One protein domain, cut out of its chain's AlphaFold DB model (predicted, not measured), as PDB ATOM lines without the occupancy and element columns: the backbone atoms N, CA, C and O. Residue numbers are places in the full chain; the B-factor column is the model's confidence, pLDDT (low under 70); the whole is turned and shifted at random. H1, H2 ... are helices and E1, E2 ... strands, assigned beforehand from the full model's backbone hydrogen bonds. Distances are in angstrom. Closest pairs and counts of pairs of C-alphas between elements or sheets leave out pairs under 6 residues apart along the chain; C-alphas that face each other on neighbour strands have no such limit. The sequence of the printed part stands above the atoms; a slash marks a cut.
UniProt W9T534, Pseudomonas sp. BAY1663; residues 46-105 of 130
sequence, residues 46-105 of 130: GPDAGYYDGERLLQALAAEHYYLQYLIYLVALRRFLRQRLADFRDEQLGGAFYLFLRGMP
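AT A GLANCE: This is residues 46 to 105 of the 130 residues of a protein of Pseudomonas sp. BAY1663 (UniProt W9T534). Two helices, H2 and the much longer H3, meet near their ends in an L-shaped corner, and the strand E1 runs back across the open side of that L, making a loose three-sided frame. The short helix H1 sits at the end of the frame where H2 begins, near the last residue of E1. The printed part has 60 residues, with three named helices and one named strand in the order H1, H2, H3, E1; E1 pairs with no named strand, and the class is mostly helix. The whole is loose, with a radius of gyration of the C-alphas of 15.1 A, and its outline is a rod with spans of 47 by 23 by 15 A.

HOW THE PARTS SIT: Start at H1, residues 49 to 52, and go on to H2, residues 54 to 63: the two are close but not clearly touching, and their closest C-alphas, those of Tyr 51 and Leu 57, are 7.8 A apart. Next comes H3, residues 66 to 84, which is about perpendicular to H2, at 83 degrees. H2 and H3 are close but not clearly touching, with the C-alphas of Leu 61 and Tyr 67 the closest at 6.4 A. Then look at E1, residues 93 to 100: it has 5 pairs of C-alphas within 8 A of H3, the closest being those of Tyr 70 and Ala 96 at 6.3 A. The closest C-alphas of H1 and E1 are those of Tyr 52 and Phe 100, 7.5 A apart. H1 and H3 are apart; H2 and E1 are only just apart, at 8.3 A. In the backbones of H2 and H3 you will find every O i to N i+4 pair within hydrogen-bond range; H1 is too short for such a pair, and its 1 O i to N i+3 pair is within range.

IN THESE COORDINATES: Find C-alpha 49 at (55.838, 22.234, 134.600), where H1 begins its four residues. H2 follows from Gly 54 to Ala 63, 14.3 A from first to last C-alpha. Find C-alpha 66 at (70.964, 12.145, 126.441); from there H3 runs 26.3 A to C-alpha 84 at (87.410, 26.026, 111.307). E1 begins at Leu 93 and runs 22.0 A to C-alpha 100 at (62.238, 20.055, 127.139).

THE WHOLE: The two C-alphas farthest apart are those of Pro 47 and Ala 86, 47.3 A, while those of Gly 46 and Pro 105, the first and last printed, are 15.0 A apart. The printed part has no cut. The links H1 to H2 and H2 to H3 are tight, and H3 to E1, with 8 residues between them, is a short link. The mean pLDDT of the printed part is 95.9, and no printed residue is under 70.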
ATOM      1  N   GLY A  46      54.938  14.782 132.057       96.19
ATOM      2  CA  GLY A  46      53.686  14.901 132.788       96.19
ATOM      3  C   GLY A  46      52.852  16.104 132.341       96.19
ATOM      4  O   GLY A  46      53.188  16.757 131.350       96.19
ATOM      5  N   PRO A  47      51.723  16.362 133.022       94.88
ATOM      6  CA  PRO A  47      50.736  17.364 132.618       94.88
ATOM      7  C   PRO A  47      51.140  18.825 132.862       94.88
ATOM      8  O   PRO A  47      50.577  19.698 132.208       94.88
ATOM      9  N   ASP A  48      52.071  19.103 133.777       94.12
ATOM     10  CA  ASP A  48      52.450  20.466 134.167       94.12
ATOM     11  C   ASP A  48      53.969  20.632 134.339       94.12
ATOM     12  O   ASP A  48      54.726  19.657 134.336       94.12
ATOM     13  N   ALA A  49      54.422  21.881 134.489       93.25
ATOM     14  CA  ALA A  49      55.838  22.234 134.600       93.25
ATOM     15  C   ALA A  49      56.557  21.567 135.789       93.25
ATOM     16  O   ALA A  49      57.765  21.341 135.715       93.25
ATOM     17  N   GLY A  50      55.838  21.176 136.849       93.88
ATOM     18  CA  GLY A  50      56.401  20.433 137.980       93.88
ATOM     19  C   GLY A  50      56.921  19.048 137.589       93.88
ATOM     20  O   GLY A  50      57.772  18.487 138.271       93.88
ATOM     21  N   TYR A  51      56.486  18.504 136.449       96.31
ATOM     22  CA  TYR A  51      57.023  17.254 135.908       96.31
ATOM     23  C   TYR A  51      58.337  17.422 135.135       96.31
ATOM     24  O   TYR A  51      58.968  16.431 134.768       96.31
ATOM     25  N   TYR A  52      58.756  18.665 134.907       96.94
ATOM     26  CA  TYR A  52      59.964  19.043 134.179       96.94
ATOM     27  C   TYR A  52      61.009  19.690 135.104       96.94
ATOM     28  O   TYR A  52      61.914  20.386 134.634       96.94
ATOM     29  N   ASP A  53      60.874  19.472 136.415       91.56
ATOM     30  CA  ASP A  53      61.812  19.927 137.438       91.56
ATOM     31  C   ASP A  53      63.162  19.193 137.380       91.56
ATOM     32  O   ASP A  53      63.337  18.208 136.664       91.56
ATOM     33  N   GLY A  54      64.143  19.676 138.146       88.38
ATOM     34  CA  GLY A  54      65.518  19.184 138.070       88.38
ATOM     35  C   GLY A  54      65.676  17.674 138.288       88.38
ATOM     36  O   GLY A  54      66.487  17.056 137.599       88.38
ATOM     37  N   GLU A  55      64.917  17.055 139.197       92.00
ATOM     38  CA  GLU A  55      65.052  15.618 139.466       92.00
ATOM     39  C   GLU A  55      64.436  14.787 138.339       92.00
ATOM     40  O   GLU A  55      65.093  13.896 137.795       92.00
ATOM     41  N   ARG A  56      63.202  15.101 137.931       93.88
ATOM     42  CA  ARG A  56      62.511  14.374 136.857       93.88
ATOM     43  C   ARG A  56      63.201  14.557 135.514       93.88
ATOM     44  O   ARG A  56      63.311  13.606 134.741       93.88
ATOM     45  N   LEU A  57      63.729  15.752 135.266       95.06
ATOM     46  CA  LEU A  57      64.520  16.056 134.083       95.06
ATOM     47  C   LEU A  57      65.802  15.218 134.057       95.06
ATOM     48  O   LEU A  57      66.099  14.592 133.045       95.06
ATOM     49  N   LEU A  58      66.524  15.117 135.181       95.75
ATOM     50  CA  LEU A  58      67.707  14.257 135.285       95.75
ATOM     51  C   LEU A  58      67.385  12.780 135.033       95.75
ATOM     52  O   LEU A  58      68.178  12.100 134.379       95.75
ATOM     53  N   GLN A  59      66.240  12.289 135.513       96.06
ATOM     54  CA  GLN A  59      65.793  10.921 135.234       96.06
ATOM     55  C   GLN A  59      65.482  10.719 133.748       96.06
ATOM     56  O   GLN A  59      65.907   9.723 133.171       96.06
ATOM     57  N   ALA A  60      64.815  11.679 133.102       96.31
ATOM     58  CA  ALA A  60      64.558  11.629 131.665       96.31
ATOM     59  C   ALA A  60      65.862  11.636 130.848       96.31
ATOM     60  O   ALA A  60      66.030  10.830 129.937       96.31
ATOM     61  N   LEU A  61      66.826  12.491 131.212       96.94
ATOM     62  CA  LEU A  61      68.155  12.500 130.597       96.94
ATOM     63  C   LEU A  61      68.903  11.174 130.773       96.94
ATOM     64  O   LEU A  61      69.632  10.761 129.868       96.94
ATOM     65  N   ALA A  62      68.767  10.540 131.940       96.19
ATOM     66  CA  ALA A  62      69.381   9.253 132.233       96.19
ATOM     67  C   ALA A  62      68.748   8.130 131.401       96.19
ATOM     68  O   ALA A  62      69.477   7.368 130.771       96.19
ATOM     69  N   ALA A  63      67.413   8.063 131.380       94.19
ATOM     70  CA  ALA A  63      66.641   7.028 130.696       94.19
ATOM     71  C   ALA A  63      66.848   7.043 129.175       94.19
ATOM     72  O   ALA A  63      66.991   5.991 128.566       94.19
ATOM     73  N   GLU A  64      66.920   8.230 128.577       94.69
ATOM     74  CA  GLU A  64      67.102   8.399 127.128       94.69
ATOM     75  C   GLU A  64      68.583   8.483 126.715       94.69
ATOM     76  O   GLU A  64      68.907   8.771 125.563       94.69
ATOM     77  N   HIS A  65      69.509   8.295 127.661       94.69
ATOM     78  CA  HIS A  65      70.954   8.418 127.454       94.69
ATOM     79  C   HIS A  65      71.401   9.727 126.776       94.69
ATOM     80  O   HIS A  65      72.463   9.796 126.149       94.69
ATOM     81  N   TYR A  66      70.647  10.814 126.970       96.31
ATOM     82  CA  TYR A  66      70.964  12.145 126.441       96.31
ATOM     83  C   TYR A  66      72.316  12.674 126.927       96.31
ATOM     84  O   TYR A  66      72.934  13.512 126.271       96.31
ATOM     85  N   TYR A  67      72.834  12.131 128.032       95.62
ATOM     86  CA  TYR A  67      74.192  12.422 128.473       95.62
ATOM     87  C   TYR A  67      75.283  11.916 127.535       95.62
ATOM     88  O   TYR A  67      76.289  12.600 127.373       95.62
ATOM     89  N   LEU A  68      75.097  10.767 126.884       94.94
ATOM     90  CA  LEU A  68      76.022  10.320 125.845       94.94
ATOM     91  C   LEU A  68      75.900  11.215 124.616       94.94
ATOM     92  O   LEU A  68      76.915  11.636 124.065       94.94
ATOM     93  N   GLN A  69      74.663  11.548 124.234       95.56
ATOM     94  CA  GLN A  69      74.375  12.386 123.073       95.56
ATOM     95  C   GLN A  69      75.096  13.738 123.175       95.56
ATOM     96  O   GLN A  69      75.864  14.086 122.276       95.56
ATOM     97  N   TYR A  70      74.938  14.473 124.283       97.19
ATOM     98  CA  TYR A  70      75.616  15.763 124.419       97.19
ATOM     99  C   TYR A  70      77.136  15.632 124.517       97.19
ATOM    100  O   TYR A  70      77.837  16.517 124.037       97.19
ATOM    101  N   LEU A  71      77.671  14.560 125.112       97.19
ATOM    102  CA  LEU A  71      79.123  14.362 125.197       97.19
ATOM    103  C   LEU A  71      79.722  14.163 123.803       97.19
ATOM    104  O   LEU A  71      80.700  14.818 123.450       97.19
ATOM    105  N   ILE A  72      79.087  13.314 122.994       95.69
ATOM    106  CA  ILE A  72      79.464  13.072 121.601       95.69
ATOM    107  C   ILE A  72      79.380  14.371 120.794       95.69
ATOM    108  O   ILE A  72      80.315  14.708 120.066       95.69
ATOM    109  N   TYR A  73      78.285  15.123 120.932       97.38
ATOM    110  CA  TYR A  73      78.090  16.374 120.196       97.38
ATOM    111  C   TYR A  73      79.094  17.450 120.597       97.38
ATOM    112  O   TYR A  73      79.595  18.156 119.728       97.38
ATOM    113  N   LEU A  74      79.443  17.552 121.880       97.94
ATOM    114  CA  LEU A  74      80.456  18.497 122.345       97.94
ATOM    115  C   LEU A  74      81.852  18.153 121.820       97.94
ATOM    116  O   LEU A  74      82.564  19.058 121.392       97.94
ATOM    117  N   VAL A  75      82.232  16.870 121.775       97.06
ATOM    118  CA  VAL A  75      83.499  16.451 121.145       97.06
ATOM    119  C   VAL A  75      83.489  16.765 119.648       97.06
ATOM    120  O   VAL A  75      84.448  17.344 119.134       97.06
ATOM    121  N   ALA A  76      82.397  16.449 118.948       96.25
ATOM    122  CA  ALA A  76      82.255  16.752 117.526       96.25
ATOM    123  C   ALA A  76      82.343  18.262 117.246       96.25
ATOM    124  O   ALA A  76      83.078  18.678 116.349       96.25
ATOM    125  N   LEU A  77      81.658  19.083 118.047       97.31
ATOM    126  CA  LEU A  77      81.710  20.538 117.944       97.31
ATOM    127  C   LEU A  77      83.121  21.062 118.222       97.31
ATOM    128  O   LEU A  77      83.630  21.866 117.448       97.31
ATOM    129  N   ARG A  78      83.788  20.578 119.275       97.19
ATOM    130  CA  ARG A  78      85.163  20.975 119.611       97.19
ATOM    131  C   ARG A  78      86.132  20.682 118.466       97.19
ATOM    132  O   ARG A  78      86.888  21.563 118.065       97.19
ATOM    133  N   ARG A  79      86.068  19.478 117.883       95.38
ATOM    134  CA  ARG A  79      86.855  19.107 116.692       95.38
ATOM    135  C   ARG A  79      86.556  20.024 115.510       95.38
ATOM    136  O   ARG A  79      87.480  20.504 114.859       95.38
ATOM    137  N   PHE A  80      85.277  20.283 115.248       96.06
ATOM    138  CA  PHE A  80      84.851  21.154 114.158       96.06
ATOM    139  C   PHE A  80      85.369  22.588 114.332       96.06
ATOM    140  O   PHE A  80      85.922  23.154 113.391       96.06
ATOM    141  N   LEU A  81      85.255  23.165 115.530       97.38
ATOM    142  CA  LEU A  81      85.714  24.524 115.815       97.38
ATOM    143  C   LEU A  81      87.237  24.644 115.702       97.38
ATOM    144  O   LEU A  81      87.698  25.549 115.015       97.38
ATOM    145  N   ARG A  82      88.007  23.692 116.254       96.19
ATOM    146  CA  ARG A  82      89.476  23.637 116.088       96.19
ATOM    147  C   ARG A  82      89.904  23.608 114.615       96.19
ATOM    148  O   ARG A  82      90.928  24.174 114.258       96.19
ATOM    149  N   GLN A  83      89.130  22.949 113.751       96.12
ATOM    150  CA  GLN A  83      89.416  22.889 112.312       96.12
ATOM    151  C   GLN A  83      89.023  24.164 111.557       96.12
ATOM    152  O   GLN A  83      89.596  24.456 110.508       96.12
ATOM    153  N   ARG A  84      88.004  24.889 112.029       96.56
ATOM    154  CA  ARG A  84      87.410  26.026 111.307       96.56
ATOM    155  C   ARG A  84      87.904  27.384 111.778       96.56
ATOM    156  O   ARG A  84      87.894  28.323 110.987       96.56
ATOM    157  N   LEU A  85      88.305  27.495 113.036       95.81
ATOM    158  CA  LEU A  85      88.673  28.744 113.685       95.81
ATOM    159  C   LEU A  85      90.118  28.634 114.175       95.81
ATOM    160  O   LEU A  85      90.402  27.871 115.094       95.81
ATOM    161  N   ALA A  86      91.021  29.408 113.567       93.00
ATOM    162  CA  ALA A  86      92.456  29.341 113.857       93.00
ATOM    163  C   ALA A  86      92.794  29.635 115.333       93.00
ATOM    164  O   ALA A  86      93.700  29.018 115.883       93.00
ATOM    165  N   ASP A  87      92.028  30.524 115.971       94.00
ATOM    166  CA  ASP A  87      92.267  30.986 117.343       94.00
ATOM    167  C   ASP A  87      91.288  30.381 118.366       94.00
ATOM    168  O   ASP A  87      91.140  30.907 119.473       94.00
ATOM    169  N   PHE A  88      90.577  29.302 118.013       97.06
ATOM    170  CA  PHE A  88      89.681  28.636 118.957       97.06
ATOM    171  C   PHE A  88      90.474  27.968 120.081       97.06
ATOM    172  O   PHE A  88      91.363  27.151 119.842       97.06
ATOM    173  N   ARG A  89      90.099  28.287 121.319       96.06
ATOM    174  CA  ARG A  89      90.612  27.647 122.530       96.06
ATOM    175  C   ARG A  89      89.505  26.844 123.194       96.06
ATOM    176  O   ARG A  89      88.357  27.284 123.207       96.06
ATOM    177  N   ASP A  90      89.838  25.696 123.772       93.94
ATOM    178  CA  ASP A  90      88.832  24.772 124.310       93.94
ATOM    179  C   ASP A  90      87.973  25.395 125.421       93.94
ATOM    180  O   ASP A  90      86.799  25.055 125.553       93.94
ATOM    181  N   GLU A  91      88.474  26.401 126.147       94.38
ATOM    182  CA  GLU A  91      87.690  27.122 127.158       94.38
ATOM    183  C   GLU A  91      86.514  27.911 126.561       94.38
ATOM    184  O   GLU A  91      85.598  28.307 127.296       94.38
ATOM    185  N   GLN A  92      86.533  28.141 125.244       97.12
ATOM    186  CA  GLN A  92      85.434  28.727 124.480       97.12
ATOM    187  C   GLN A  92      84.331  27.709 124.181       97.12
ATOM    188  O   GLN A  92      83.289  28.100 123.665       97.12
ATOM    189  N   LEU A  93      84.487  26.429 124.527       98.25
ATOM    190  CA  LEU A  93      83.371  25.494 124.546       98.25
ATOM    191  C   LEU A  93      82.498  25.771 125.782       98.25
ATOM    192  O   LEU A  93      82.897  25.620 126.944       98.25
ATOM    193  N   GLY A  94      81.287  26.245 125.515       98.06
ATOM    194  CA  GLY A  94      80.334  26.735 126.501       98.06
ATOM    195  C   GLY A  94      79.506  25.635 127.162       98.06
ATOM    196  O   GLY A  94      79.222  25.730 128.356       98.06
ATOM    197  N   GLY A  95      79.170  24.573 126.428       98.25
ATOM    198  CA  GLY A  95      78.405  23.432 126.935       98.25
ATOM    199  C   GLY A  95      77.161  23.129 126.103       98.25
ATOM    200  O   GLY A  95      77.063  23.504 124.937       98.25
ATOM    201  N   ALA A  96      76.225  22.408 126.710       98.44
ATOM    202  CA  ALA A  96      75.047  21.873 126.049       98.44
ATOM    203  C   ALA A  96      73.766  22.219 126.806       98.44
ATOM    204  O   ALA A  96      73.684  22.014 128.019       98.44
ATOM    205  N   PHE A  97      72.761  22.674 126.065       98.44
ATOM    206  CA  PHE A  97      71.396  22.873 126.526       98.44
ATOM    207  C   PHE A  97      70.482  21.784 125.971       98.44
ATOM    208  O   PHE A  97      70.500  21.491 124.779       98.44
ATOM    209  N   TYR A  98      69.676  21.185 126.839       97.94
ATOM    210  CA  TYR A  98      68.610  20.261 126.462       97.94
ATOM    211  C   TYR A  98      67.294  20.894 126.888       97.94
ATOM    212  O   TYR A  98      67.069  21.134 128.076       97.94
ATOM    213  N   LEU A  99      66.470  21.222 125.898       98.00
ATOM    214  CA  LEU A  99      65.297  22.073 126.041       98.00
ATOM    215  C   LEU A  99      64.035  21.219 125.936       98.00
ATOM    216  O   LEU A  99      63.563  20.919 124.838       98.00
ATOM    217  N   PHE A 100      63.487  20.807 127.078       97.94
ATOM    218  CA  PHE A 100      62.238  20.055 127.139       97.94
ATOM    219  C   PHE A 100      61.057  21.010 126.972       97.94
ATOM    220  O   PHE A 100      60.528  21.562 127.936       97.94
ATOM    221  N   LEU A 101      60.638  21.177 125.716       97.12
ATOM    222  CA  LEU A 101      59.732  22.234 125.260       97.12
ATOM    223  C   LEU A 101      58.410  22.306 126.030       97.12
ATOM    224  O   LEU A 101      57.864  23.386 126.214       97.12
ATOM    225  N   ARG A 102      57.889  21.164 126.485       96.75
ATOM    226  CA  ARG A 102      56.597  21.081 127.185       96.75
ATOM    227  C   ARG A 102      56.627  21.608 128.624       96.75
ATOM    228  O   ARG A 102      55.562  21.840 129.179       96.75
ATOM    229  N   GLY A 103      57.812  21.752 129.218       96.00
ATOM    230  CA  GLY A 103      57.980  22.340 130.548       96.00
ATOM    231  C   GLY A 103      58.329  23.826 130.524       96.00
ATOM    232  O   GLY A 103      58.303  24.460 131.572       96.00
ATOM    233  N   MET A 104      58.686  24.371 129.357       96.44
ATOM    234  CA  MET A 104      59.130  25.755 129.209       96.44
ATOM    235  C   MET A 104      57.939  26.729 129.111       96.44
ATOM    236  O   MET A 104      56.926  26.371 128.506       96.44
ATOM    237  N   PRO A 105      58.095  27.987 129.580       95.25
ATOM    238  CA  PRO A 105      59.327  28.584 130.116       95.25
ATOM    239  C   PRO A 105      59.588  28.342 131.612       95.25
ATOM    240  O   PRO A 105      60.659  28.706 132.091       95.25
TER     241      PRO A 105